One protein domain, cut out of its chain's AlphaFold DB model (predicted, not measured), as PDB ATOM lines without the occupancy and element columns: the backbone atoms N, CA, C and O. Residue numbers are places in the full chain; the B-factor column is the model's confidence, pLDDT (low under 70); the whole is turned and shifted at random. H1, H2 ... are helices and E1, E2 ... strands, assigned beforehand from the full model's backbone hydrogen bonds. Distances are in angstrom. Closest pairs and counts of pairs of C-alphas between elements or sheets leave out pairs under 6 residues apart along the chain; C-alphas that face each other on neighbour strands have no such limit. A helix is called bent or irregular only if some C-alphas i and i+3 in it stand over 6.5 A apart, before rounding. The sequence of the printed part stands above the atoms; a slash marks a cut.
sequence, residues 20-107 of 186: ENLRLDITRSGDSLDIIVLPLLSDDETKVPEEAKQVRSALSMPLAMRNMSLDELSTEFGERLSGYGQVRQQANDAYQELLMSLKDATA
ATOM      1  N   GLU A  20      15.856 -66.460 -37.410       84.69
ATOM      2  CA  GLU A  20      14.624 -66.652 -38.146       84.69
ATOM      3  C   GLU A  20      14.502 -65.646 -39.294       84.69
ATOM      4  O   GLU A  20      14.854 -64.473 -39.173       84.69
ATOM      5  N   ASN A  21      13.969 -66.116 -40.421       89.19
ATOM      6  CA  ASN A  21      13.582 -65.255 -41.527       89.19
ATOM      7  C   ASN A  21      12.062 -65.069 -41.516       89.19
ATOM      8  O   ASN A  21      11.322 -65.937 -41.060       89.19
ATOM      9  N   LEU A  22      11.574 -63.976 -42.093       91.31
ATOM     10  CA  LEU A  22      10.155 -63.829 -42.414       91.31
ATOM     11  C   LEU A  22       9.971 -63.353 -43.841       91.31
ATOM     12  O   LEU A  22      10.833 -62.699 -44.430       91.31
ATOM     13  N   ARG A  23       8.785 -63.635 -44.358       94.12
ATOM     14  CA  ARG A  23       8.220 -63.019 -45.540       94.12
ATOM     15  C   ARG A  23       7.075 -62.109 -45.113       94.12
ATOM     16  O   ARG A  23       6.234 -62.494 -44.307       94.12
ATOM     17  N   LEU A  24       7.053 -60.910 -45.677       95.19
ATOM     18  CA  LEU A  24       5.982 -59.946 -45.486       95.19
ATOM     19  C   LEU A  24       5.295 -59.716 -46.828       95.19
ATOM     20  O   LEU A  24       5.929 -59.217 -47.757       95.19
ATOM     21  N   ASP A  25       4.018 -60.068 -46.922       97.19
ATOM     22  CA  ASP A  25       3.187 -59.751 -48.080       97.19
ATOM     23  C   ASP A  25       2.224 -58.620 -47.692       97.19
ATOM     24  O   ASP A  25       1.479 -58.736 -46.720       97.19
ATOM     25  N   ILE A  26       2.251 -57.516 -48.442       96.19
ATOM     26  CA  ILE A  26       1.374 -56.355 -48.243       96.19
ATOM     27  C   ILE A  26       0.564 -56.160 -49.521       96.19
ATOM     28  O   ILE A  26       1.132 -55.953 -50.592       96.19
ATOM     29  N   THR A  27      -0.758 -56.205 -49.406       97.94
ATOM     30  CA  THR A  27      -1.691 -55.999 -50.518       97.94
ATOM     31  C   THR A  27      -2.573 -54.798 -50.220       97.94
ATOM     32  O   THR A  27      -3.060 -54.647 -49.104       97.94
ATOM     33  N   ARG A  28      -2.784 -53.926 -51.209       97.00
ATOM     34  CA  ARG A  28      -3.728 -52.811 -51.086       97.00
ATOM     35  C   ARG A  28      -5.125 -53.265 -51.496       97.00
ATOM     36  O   ARG A  28      -5.313 -53.711 -52.626       97.00
ATOM     37  N   SER A  29      -6.087 -53.044 -50.611       93.94
ATOM     38  CA  SER A  29      -7.500 -53.372 -50.789       93.94
ATOM     39  C   SER A  29      -8.319 -52.092 -50.581       93.94
ATOM     40  O   SER A  29      -8.757 -51.780 -49.478       93.94
ATOM     41  N   GLY A  30      -8.462 -51.294 -51.647       93.88
ATOM     42  CA  GLY A  30      -9.094 -49.969 -51.584       93.88
ATOM     43  C   GLY A  30      -8.261 -48.962 -50.781       93.88
ATOM     44  O   GLY A  30      -7.126 -48.650 -51.163       93.88
ATOM     45  N   ASP A  31      -8.827 -48.472 -49.679       94.19
ATOM     46  CA  ASP A  31      -8.175 -47.547 -48.736       94.19
ATOM     47  C   ASP A  31      -7.522 -48.260 -47.537       94.19
ATOM     48  O   ASP A  31      -6.939 -47.616 -46.664       94.19
ATOM     49  N   SER A  32      -7.572 -49.593 -47.528       97.12
ATOM     50  CA  SER A  32      -6.968 -50.444 -46.505       97.12
ATOM     51  C   SER A  32      -5.813 -51.277 -47.065       97.12
ATOM     52  O   SER A  32      -5.651 -51.427 -48.283       97.12
ATOM     53  N   LEU A  33      -5.015 -51.854 -46.166       96.75
ATOM     54  CA  LEU A  33      -4.014 -52.868 -46.481       96.75
ATOM     55  C   LEU A  33      -4.358 -54.206 -45.822       96.75
ATOM     56  O   LEU A  33      -4.778 -54.270 -44.665       96.75
ATOM     57  N   ASP A  34      -4.094 -55.277 -46.557       97.06
ATOM     58  CA  ASP A  34      -3.962 -56.626 -46.033       97.06
ATOM     59  C   ASP A  34      -2.474 -56.934 -45.872       97.06
ATOM     60  O   ASP A  34      -1.701 -56.824 -46.824       97.06
ATOM     61  N   ILE A  35      -2.063 -57.318 -44.668       96.12
ATOM     62  CA  ILE A  35      -0.679 -57.652 -44.342       96.12
ATOM     63  C   ILE A  35      -0.620 -59.088 -43.837       96.12
ATOM     64  O   ILE A  35      -1.313 -59.455 -42.886       96.12
ATOM     65  N   ILE A  36       0.237 -59.896 -44.453       96.81
ATOM     66  CA  ILE A  36       0.542 -61.258 -44.025       96.81
ATOM     67  C   ILE A  36       2.011 -61.311 -43.614       96.81
ATOM     68  O   ILE A  36       2.900 -61.039 -44.421       96.81
ATOM     69  N   VAL A  37       2.260 -61.683 -42.361       95.06
ATOM     70  CA  VAL A  37       3.598 -61.962 -41.830       95.06
ATOM     71  C   VAL A  37       3.759 -63.473 -41.748       95.06
ATOM     72  O   VAL A  37       3.116 -64.130 -40.929       95.06
ATOM     73  N   LEU A  38       4.607 -64.026 -42.606       94.38
ATOM     74  CA  LEU A  38       4.876 -65.456 -42.688       94.38
ATOM     75  C   LEU A  38       6.286 -65.750 -42.159       94.38
ATOM     76  O   LEU A  38       7.261 -65.346 -42.794       94.38
ATOM     77  N   PRO A  39       6.430 -66.460 -41.033       92.31
ATOM     78  CA  PRO A  39       7.733 -66.895 -40.560       92.31
ATOM     79  C   PRO A  39       8.273 -68.022 -41.441       92.31
ATOM     80  O   PRO A  39       7.535 -68.900 -41.892       92.31
ATOM     81  N   LEU A  40       9.578 -68.004 -41.679       90.06
ATOM     82  CA  LEU A  40      10.291 -68.991 -42.474       90.06
ATOM     83  C   LEU A  40      11.240 -69.751 -41.551       90.06
ATOM     84  O   LEU A  40      12.313 -69.263 -41.189       90.06
ATOM     85  N   LEU A  41      10.825 -70.959 -41.174       86.06
ATOM     86  CA  LEU A  41      11.611 -71.836 -40.315       86.06
ATOM     87  C   LEU A  41      12.827 -72.367 -41.082       86.06
ATOM     88  O   LEU A  41      12.688 -72.934 -42.164       86.06
ATOM     89  N   SER A  42      14.013 -72.202 -40.500       80.31
ATOM     90  CA  SER A  42      15.297 -72.560 -41.121       80.31
ATOM     91  C   SER A  42      15.555 -74.074 -41.179       80.31
ATOM     92  O   SER A  42      16.390 -74.533 -41.961       80.31
ATOM     93  N   ASP A  43      14.848 -74.857 -40.362       79.06
ATOM     94  CA  ASP A  43      15.043 -76.301 -40.263       79.06
ATOM     95  C   ASP A  43      14.409 -77.057 -41.437       79.06
ATOM     96  O   ASP A  43      13.231 -76.878 -41.768       79.06
ATOM     97  N   ASP A  44      15.183 -77.983 -42.004       81.88
ATOM     98  CA  ASP A  44      14.717 -78.969 -42.979       81.88
ATOM     99  C   ASP A  44      13.681 -79.899 -42.333       81.88
ATOM    100  O   ASP A  44      13.982 -80.626 -41.384       81.88
ATOM    101  N   GLU A  45      12.461 -79.886 -42.868       82.75
ATOM    102  CA  GLU A  45      11.321 -80.657 -42.363       82.75
ATOM    103  C   GLU A  45      11.608 -82.156 -42.260       82.75
ATOM    104  O   GLU A  45      11.125 -82.821 -41.344       82.75
ATOM    105  N   THR A  46      12.447 -82.690 -43.150       84.38
ATOM    106  CA  THR A  46      12.796 -84.117 -43.160       84.38
ATOM    107  C   THR A  46      13.633 -84.540 -41.952       84.38
ATOM    108  O   THR A  46      13.709 -85.728 -41.638       84.38
ATOM    109  N   LYS A  47      14.252 -83.580 -41.256       87.00
ATOM    110  CA  LYS A  47      15.099 -83.813 -40.077       87.00
ATOM    111  C   LYS A  47      14.348 -83.647 -38.760       87.00
ATOM    112  O   LYS A  47      14.935 -83.855 -37.698       87.00
ATOM    113  N   VAL A  48      13.076 -83.264 -38.819       90.38
ATOM    114  CA  VAL A  48      12.245 -83.003 -37.646       90.38
ATOM    115  C   VAL A  48      11.615 -84.324 -37.199       90.38
ATOM    116  O   VAL A  48      10.937 -84.965 -38.007       90.38
ATOM    117  N   PRO A  49      11.832 -84.760 -35.942       92.06
ATOM    118  CA  PRO A  49      11.174 -85.946 -35.397       92.06
ATOM    119  C   PRO A  49       9.652 -85.856 -35.531       92.06
ATOM    120  O   PRO A  49       9.091 -84.764 -35.422       92.06
ATOM    121  N   GLU A  50       8.983 -86.991 -35.734       92.31
ATOM    122  CA  GLU A  50       7.526 -87.043 -35.932       92.31
ATOM    123  C   GLU A  50       6.777 -86.373 -34.773       92.31
ATOM    124  O   GLU A  50       5.869 -85.573 -34.985       92.31
ATOM    125  N   GLU A  51       7.246 -86.609 -33.548       91.50
ATOM    126  CA  GLU A  51       6.696 -86.061 -32.310       91.50
ATOM    127  C   GLU A  51       6.765 -84.525 -32.253       91.50
ATOM    128  O   GLU A  51       5.991 -83.893 -31.539       91.50
ATOM    129  N   ALA A  52       7.675 -83.912 -33.014       92.19
ATOM    130  CA  ALA A  52       7.892 -82.469 -33.046       92.19
ATOM    131  C   ALA A  52       7.255 -81.783 -34.273       92.19
ATOM    132  O   ALA A  52       7.198 -80.550 -34.326       92.19
ATOM    133  N   LYS A  53       6.732 -82.541 -35.251       91.25
ATOM    134  CA  LYS A  53       6.163 -81.978 -36.491       91.25
ATOM    135  C   LYS A  53       4.948 -81.092 -36.249       91.25
ATOM    136  O   LYS A  53       4.831 -80.042 -36.878       91.25
ATOM    137  N   GLN A  54       4.067 -81.475 -35.326       90.00
ATOM    138  CA  GLN A  54       2.879 -80.679 -35.006       90.00
ATOM    139  C   GLN A  54       3.261 -79.309 -34.434       90.00
ATOM    140  O   GLN A  54       2.717 -78.286 -34.851       90.00
ATOM    141  N   VAL A  55       4.237 -79.280 -33.524       89.81
ATOM    142  CA  VAL A  55       4.736 -78.036 -32.925       89.81
ATOM    143  C   VAL A  55       5.414 -77.169 -33.987       89.81
ATOM    144  O   VAL A  55       5.139 -75.974 -34.075       89.81
ATOM    145  N   ARG A  56       6.218 -77.772 -34.874       90.69
ATOM    146  CA  ARG A  56       6.812 -77.062 -36.015       90.69
ATOM    147  C   ARG A  56       5.752 -76.461 -36.943       90.69
ATOM    148  O   ARG A  56       5.906 -75.330 -37.394       90.69
ATOM    149  N   SER A  57       4.676 -77.191 -37.226       89.62
ATOM    150  CA  SER A  57       3.575 -76.681 -38.047       89.62
ATOM    151  C   SER A  57       2.907 -75.469 -37.391       89.62
ATOM    152  O   SER A  57       2.722 -74.446 -38.052       89.62
ATOM    153  N   ALA A  58       2.656 -75.516 -36.079       88.94
ATOM    154  CA  ALA A  58       2.141 -74.366 -35.337       88.94
ATOM    155  C   ALA A  58       3.083 -73.149 -35.412       88.94
ATOM    156  O   ALA A  58       2.627 -72.025 -35.603       88.94
ATOM    157  N   LEU A  59       4.401 -73.367 -35.356       91.00
ATOM    158  CA  LEU A  59       5.400 -72.301 -35.494       91.00
ATOM    159  C   LEU A  59       5.426 -71.634 -36.876       91.00
ATOM    160  O   LEU A  59       5.902 -70.502 -36.984       91.00
ATOM    161  N   SER A  60       4.914 -72.307 -37.908       90.81
ATOM    162  CA  SER A  60       4.806 -71.775 -39.274       90.81
ATOM    163  C   SER A  60       3.519 -70.983 -39.539       90.81
ATOM    164  O   SER A  60       3.342 -70.452 -40.635       90.81
ATOM    165  N   MET A  61       2.609 -70.899 -38.560       92.94
ATOM    166  CA  MET A  61       1.341 -70.188 -38.732       92.94
ATOM    167  C   MET A  61       1.575 -68.690 -38.977       92.94
ATOM    168  O   MET A  61       2.274 -68.064 -38.184       92.94
ATOM    169  N   PRO A  62       0.985 -68.099 -40.034       94.56
ATOM    170  CA  PRO A  62       1.167 -66.687 -40.339       94.56
ATOM    171  C   PRO A  62       0.299 -65.783 -39.456       94.56
ATOM    172  O   PRO A  62      -0.819 -66.141 -39.077       94.56
ATOM    173  N   LEU A  63       0.764 -64.552 -39.234       95.44
ATOM    174  CA  LEU A  63      -0.085 -63.458 -38.763       95.44
ATOM    175  C   LEU A  63      -0.752 -62.791 -39.967       95.44
ATOM    176  O   LEU A  63      -0.068 -62.253 -40.834       95.44
ATOM    177  N   ALA A  64      -2.083 -62.787 -40.000       96.38
ATOM    178  CA  ALA A  64      -2.860 -62.079 -41.012       96.38
ATOM    179  C   ALA A  64      -3.588 -60.882 -40.387       96.38
ATOM    180  O   ALA A  64      -4.441 -61.045 -39.517       96.38
ATOM    181  N   MET A  65      -3.276 -59.680 -40.862       96.00
ATOM    182  CA  MET A  65      -3.955 -58.434 -40.511       96.00
ATOM    183  C   MET A  65      -4.698 -57.952 -41.752       96.00
ATOM    184  O   MET A  65      -4.067 -57.542 -42.722       96.00
ATOM    185  N   ARG A  66      -6.027 -58.073 -41.757       96.06
ATOM    186  CA  ARG A  66      -6.856 -57.799 -42.937       96.06
ATOM    187  C   ARG A  66      -7.618 -56.491 -42.808       96.06
ATOM    188  O   ARG A  66      -8.045 -56.154 -41.708       96.06
ATOM    189  N   ASN A  67      -7.843 -55.828 -43.939       96.00
ATOM    190  CA  ASN A  67      -8.613 -54.593 -44.074       96.00
ATOM    191  C   ASN A  67      -8.159 -53.458 -43.138       96.00
ATOM    192  O   ASN A  67      -8.970 -52.607 -42.781       96.00
ATOM    193  N   MET A  68      -6.875 -53.406 -42.779       96.12
ATOM    194  CA  MET A  68      -6.349 -52.392 -41.863       96.12
ATOM    195  C   MET A  68      -6.272 -51.034 -42.566       96.12
ATOM    196  O   MET A  68      -5.569 -50.895 -43.572       96.12
ATOM    197  N   SER A  69      -6.957 -50.025 -42.039       96.38
ATOM    198  CA  SER A  69      -6.777 -48.641 -42.483       96.38
ATOM    199  C   SER A  69      -5.377 -48.120 -42.126       96.38
ATOM    200  O   SER A  69      -4.678 -48.672 -41.273       96.38
ATOM    201  N   LEU A  70      -4.943 -47.026 -42.761       92.06
ATOM    202  CA  LEU A  70      -3.637 -46.422 -42.455       92.06
ATOM    203  C   LEU A  70      -3.528 -45.925 -41.002       92.06
ATOM    204  O   LEU A  70      -2.442 -45.970 -40.426       92.06
ATOM    205  N   ASP A  71      -4.639 -45.479 -40.411       93.00
ATOM    206  CA  ASP A  71      -4.689 -45.020 -39.018       93.00
ATOM    207  C   ASP A  71      -4.531 -46.196 -38.039       93.00
ATOM    208  O   ASP A  71      -3.650 -46.169 -37.174       93.00
ATOM    209  N   GLU A  72      -5.272 -47.288 -38.260       94.12
ATOM    210  CA  GLU A  72      -5.140 -48.533 -37.486       94.12
ATOM    211  C   GLU A  72      -3.739 -49.139 -37.625       94.12
ATOM    212  O   GLU A  72      -3.159 -49.607 -36.650       94.12
ATOM    213  N   LEU A  73      -3.130 -49.100 -38.815       90.62
ATOM    214  CA  LEU A  73      -1.749 -49.562 -38.986       90.62
ATOM    215  C   LEU A  73      -0.756 -48.745 -38.164       90.62
ATOM    216  O   LEU A  73       0.195 -49.306 -37.625       90.62
ATOM    217  N   SER A  74      -0.956 -47.433 -38.062       88.81
ATOM    218  CA  SER A  74      -0.036 -46.564 -37.326       88.81
ATOM    219  C   SER A  74      -0.075 -46.787 -35.811       88.81
ATOM    220  O   SER A  74       0.914 -46.517 -35.129       88.81
ATOM    221  N   THR A  75      -1.191 -47.308 -35.296       90.88
ATOM    222  CA  THR A  75      -1.446 -47.466 -33.861       90.88
ATOM    223  C   THR A  75      -1.362 -48.920 -33.400       90.88
ATOM    224  O   THR A  75      -0.808 -49.184 -32.337       90.88
ATOM    225  N   GLU A  76      -1.830 -49.875 -34.204       92.69
ATOM    226  CA  GLU A  76      -1.995 -51.271 -33.782       92.69
ATOM    227  C   GLU A  76      -0.956 -52.233 -34.360       92.69
ATOM    228  O   GLU A  76      -0.744 -53.311 -33.802       92.69
ATOM    229  N   PHE A  77      -0.294 -51.887 -35.473       92.12
ATOM    230  CA  PHE A  77       0.630 -52.809 -36.151       92.12
ATOM    231  C   PHE A  77       1.727 -53.316 -35.209       92.12
ATOM    232  O   PHE A  77       1.976 -54.519 -35.130       92.12
ATOM    233  N   GLY A  78       2.362 -52.399 -34.472       91.94
ATOM    234  CA  GLY A  78       3.446 -52.735 -33.552       91.94
ATOM    235  C   GLY A  78       2.988 -53.633 -32.402       91.94
ATOM    236  O   GLY A  78       3.677 -54.597 -32.072       91.94
ATOM    237  N   GLU A  79       1.815 -53.360 -31.830       92.50
ATOM    238  CA  GLU A  79       1.249 -54.156 -30.737       92.50
ATOM    239  C   GLU A  79       0.871 -55.565 -31.207       92.50
ATOM    240  O   GLU A  79       1.281 -56.553 -30.593       92.50
ATOM    241  N   ARG A  80       0.163 -55.674 -32.340       94.81
ATOM    242  CA  ARG A  80      -0.229 -56.966 -32.927       94.81
ATOM    243  C   ARG A  80       0.991 -57.819 -33.269       94.81
ATOM    244  O   ARG A  80       1.007 -59.015 -32.979       94.81
ATOM    245  N   LEU A  81       2.020 -57.207 -33.854       93.81
ATOM    246  CA  LEU A  81       3.251 -57.899 -34.220       93.81
ATOM    247  C   LEU A  81       4.054 -58.335 -32.985       93.81
ATOM    248  O   LEU A  81       4.554 -59.458 -32.954       93.81
ATOM    249  N   SER A  82       4.111 -57.497 -31.947       92.31
ATOM    250  CA  SER A  82       4.747 -57.822 -30.665       92.31
ATOM    251  C   SER A  82       4.060 -58.998 -29.962       92.31
ATOM    252  O   SER A  82       4.719 -59.966 -29.585       92.31
ATOM    253  N   GLY A  83       2.726 -58.971 -29.851       93.12
ATOM    254  CA  GLY A  83       1.959 -60.062 -29.238       93.12
ATOM    255  C   GLY A  83       2.128 -61.387 -29.985       93.12
ATOM    256  O   GLY A  83       2.341 -62.433 -29.370       93.12
ATOM    257  N   TYR A  84       2.113 -61.338 -31.317       93.50
ATOM    258  CA  TYR A  84       2.417 -62.491 -32.162       93.50
ATOM    259  C   TYR A  84       3.839 -63.023 -31.931       93.50
ATOM    260  O   TYR A  84       4.021 -64.222 -31.719       93.50
ATOM    261  N   GLY A  85       4.833 -62.133 -31.903       91.75
ATOM    262  CA  GLY A  85       6.225 -62.460 -31.603       91.75
ATOM    263  C   GLY A  85       6.400 -63.167 -30.263       91.75
ATOM    264  O   GLY A  85       7.047 -64.207 -30.190       91.75
ATOM    265  N   GLN A  86       5.756 -62.657 -29.211       91.38
ATOM    266  CA  GLN A  86       5.826 -63.236 -27.871       91.38
ATOM    267  C   GLN A  86       5.267 -64.665 -27.824       91.38
ATOM    268  O   GLN A  86       5.908 -65.557 -27.266       91.38
ATOM    269  N   VAL A  87       4.092 -64.900 -28.418       91.12
ATOM    270  CA  VAL A  87       3.491 -66.245 -28.482       91.12
ATOM    271  C   VAL A  87       4.397 -67.200 -29.257       91.12
ATOM    272  O   VAL A  87       4.591 -68.349 -28.853       91.12
ATOM    273  N   ARG A  88       4.999 -66.726 -30.350       90.88
ATOM    274  CA  ARG A  88       5.918 -67.538 -31.150       90.88
ATOM    275  C   ARG A  88       7.220 -67.843 -30.442       90.88
ATOM    276  O   ARG A  88       7.674 -68.977 -30.545       90.88
ATOM    277  N   GLN A  89       7.788 -66.894 -29.706       89.69
ATOM    278  CA  GLN A  89       8.991 -67.142 -28.919       89.69
ATOM    279  C   GLN A  89       8.743 -68.254 -27.896       89.69
ATOM    280  O   GLN A  89       9.499 -69.215 -27.848       89.69
ATOM    281  N   GLN A  90       7.624 -68.193 -27.168       89.94
ATOM    282  CA  GLN A  90       7.245 -69.238 -26.211       89.94
ATOM    283  C   GLN A  90       7.082 -70.608 -26.884       89.94
ATOM    284  O   GLN A  90       7.539 -71.625 -26.360       89.94
ATOM    285  N   ALA A  91       6.449 -70.647 -28.059       90.06
ATOM    286  CA  ALA A  91       6.315 -71.878 -28.828       90.06
ATOM    287  C   ALA A  91       7.669 -72.389 -29.358       90.06
ATOM    288  O   ALA A  91       7.873 -73.601 -29.434       90.06
ATOM    289  N   ASN A  92       8.594 -71.491 -29.717       91.06
ATOM    290  CA  ASN A  92       9.926 -71.847 -30.200       91.06
ATOM    291  C   ASN A  92      10.759 -72.441 -29.061       91.06
ATOM    292  O   ASN A  92      11.324 -73.517 -29.227       91.06
ATOM    293  N   ASP A  93      10.733 -71.817 -27.884       90.38
ATOM    294  CA  ASP A  93      11.409 -72.318 -26.687       90.38
ATOM    295  C   ASP A  93      10.927 -73.738 -26.337       90.38
ATOM    296  O   ASP A  93      11.739 -74.653 -26.175       90.38
ATOM    297  N   ALA A  94       9.606 -73.958 -26.330       90.88
ATOM    298  CA  ALA A  94       9.016 -75.278 -26.094       90.88
ATOM    299  C   ALA A  94       9.407 -76.307 -27.173       90.88
ATOM    300  O   ALA A  94       9.642 -77.481 -26.876       90.88
ATOM    301  N   TYR A  95       9.500 -75.880 -28.435       92.19
ATOM    302  CA  TYR A  95       9.957 -76.728 -29.535       92.19
ATOM    303  C   TYR A  95      11.427 -77.135 -29.374       92.19
ATOM    304  O   TYR A  95      11.755 -78.312 -29.538       92.19
ATOM    305  N   GLN A  96      12.310 -76.204 -29.003       91.75
ATOM    306  CA  GLN A  96      13.720 -76.511 -28.759       91.75
ATOM    307  C   GLN A  96      13.890 -77.458 -27.568       91.75
ATOM    308  O   GLN A  96      14.642 -78.430 -27.665       91.75
ATOM    309  N   GLU A  97      13.153 -77.235 -26.477       93.06
ATOM    310  CA  GLU A  97      13.154 -78.128 -25.316       93.06
ATOM    311  C   GLU A  97      12.713 -79.548 -25.701       93.06
ATOM    312  O   GLU A  97      13.387 -80.530 -25.364       93.06
ATOM    313  N   LEU A  98      11.644 -79.673 -26.495       93.94
ATOM    314  CA  LEU A  98      11.191 -80.958 -27.020       93.94
ATOM    315  C   LEU A  98      12.289 -81.640 -27.848       93.94
ATOM    316  O   LEU A  98      12.606 -82.805 -27.601       93.94
ATOM    317  N   LEU A  99      12.925 -80.927 -28.783       92.81
ATOM    318  CA  LEU A  99      14.012 -81.481 -29.595       92.81
ATOM    319  C   LEU A  99      15.204 -81.946 -28.748       92.81
ATOM    320  O   LEU A  99      15.805 -82.980 -29.057       92.81
ATOM    321  N   MET A 100      15.563 -81.209 -27.696       93.62
ATOM    322  CA  MET A 100      16.625 -81.611 -26.767       93.62
ATOM    323  C   MET A 100      16.229 -82.875 -25.995       93.62
ATOM    324  O   MET A 100      16.998 -83.838 -25.972       93.62
ATOM    325  N   SER A 101      15.002 -82.937 -25.471       94.62
ATOM    326  CA  SER A 101      14.507 -84.106 -24.735       94.62
ATOM    327  C   SER A 101      14.495 -85.387 -25.586       94.62
ATOM    328  O   SER A 101      14.900 -86.455 -25.119       94.62
ATOM    329  N   LEU A 102      14.119 -85.285 -26.867       92.75
ATOM    330  CA  LEU A 102      14.114 -86.409 -27.805       92.75
ATOM    331  C   LEU A 102      15.534 -86.891 -28.128       92.75
ATOM    332  O   LEU A 102      15.780 -88.102 -28.221       92.75
ATOM    333  N   LYS A 103      16.494 -85.965 -28.264       91.69
ATOM    334  CA  LYS A 103      17.916 -86.299 -28.454       91.69
ATOM    335  C   LYS A 103      18.465 -87.052 -27.243       91.69
ATOM    336  O   LYS A 103      19.097 -88.097 -27.423       91.69
ATOM    337  N   ASP A 104      18.167 -86.583 -26.037       92.38
ATOM    338  CA  ASP A 104      18.621 -87.204 -24.792       92.38
ATOM    339  C   ASP A 104      17.996 -88.586 -24.578       92.38
ATOM    340  O   ASP A 104      18.702 -89.556 -24.286       92.38
ATOM    341  N   ALA A 105      16.686 -88.723 -24.802       90.56
ATOM    342  CA  ALA A 105      15.995 -90.009 -24.739       90.56
ATOM    343  C   ALA A 105      16.596 -91.020 -25.730       90.56
ATOM    344  O   ALA A 105      16.863 -92.173 -25.375       90.56
ATOM    345  N   THR A 106      16.903 -90.575 -26.951       88.50
ATOM    346  CA  THR A 106      17.543 -91.409 -27.978       88.50
ATOM    347  C   THR A 106      18.965 -91.817 -27.583       88.50
ATOM    348  O   THR A 106      19.355 -92.974 -27.773       88.50
ATOM    349  N   ALA A 107      19.757 -90.902 -27.018       89.62
ATOM    350  CA  ALA A 107      21.104 -91.198 -26.534       89.62
ATOM    351  C   ALA A 107      21.075 -92.219 -25.383       89.62
ATOM    352  O   ALA A 107      21.826 -93.201 -25.394       89.62
TER     353      ALA A 107
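Overview. This is residues 20 to 107 of the 186 residues of an uncharacterized protein of Methylophaga aminisulfidivorans (UniProt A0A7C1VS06). A long helix, H2, runs the length of a rod; the first part of it covers one face of a twisted three-stranded sheet, the other face of which is bare, and a later part packs on the short helix H1. The printed part has 88 residues with two named helices and three named strands, in the order E1, E2, H1, E3, H2. The sheet, E1 - E2 - E3, is antiparallel, and the class is mixed, helices and strands. The whole is loose, with a radius of gyration of the C-alphas of 16.4 A and spans of 57 by 22 by 17 A.

Along the chain. E1, residues 21 to 29, begins at C-alpha 21 (13.582, -65.255, -41.527) and is 25.9 A long. E2 is residues 32 to 40, 25.7 A, and E3 is residues 63 to 69, 16.7 A. H1, residues 50 to 59, spans 14.9 A and is irregular: C-alphas 51 and 54 are 7.1 A apart. H2, residues 70 to 107, spans 53.6 A to C-alpha 107 (21.104, -91.198, -26.534); it is irregular, C-alphas 75 and 78 being 7.2 A apart, with a kink of 46 degrees near residue 77.

Arrangement. E1 and E2 form a hairpin, with N 25 and O 36 2.9 A apart, within hydrogen-bond range. E2, the inner strand, is antiparallel to E3, with N 35 and O 65 at 2.8 A. H2 is on the sheet at a height over the sheet of 6.6 A, over E2 and E3, along the strands, at 0 degrees to E3 on the local plane: two layers, a helix on one face of a sheet. The closest C-alphas of E3 and H2 are those of Leu 63 and Tyr 84, 7.1 A. H1 is not on the sheet; H2 touches it with residues 88 to 99 alone, closest at the C-alphas of Val 55 and Tyr 95, 6.4 A, at a shallow tilt of 12 degrees, opposite ways. E1 and H1 are apart. O i to N i+4 pairs are within range in 4 of 6 for H1 and 32 of 34 for H2.

Size, cuts and confidence. The two C-alphas farthest apart, of Asp 31 and Ala 107, are 57.1 A apart. The printed part has no cut and no long link. No printed residue is under 70 in pLDDT.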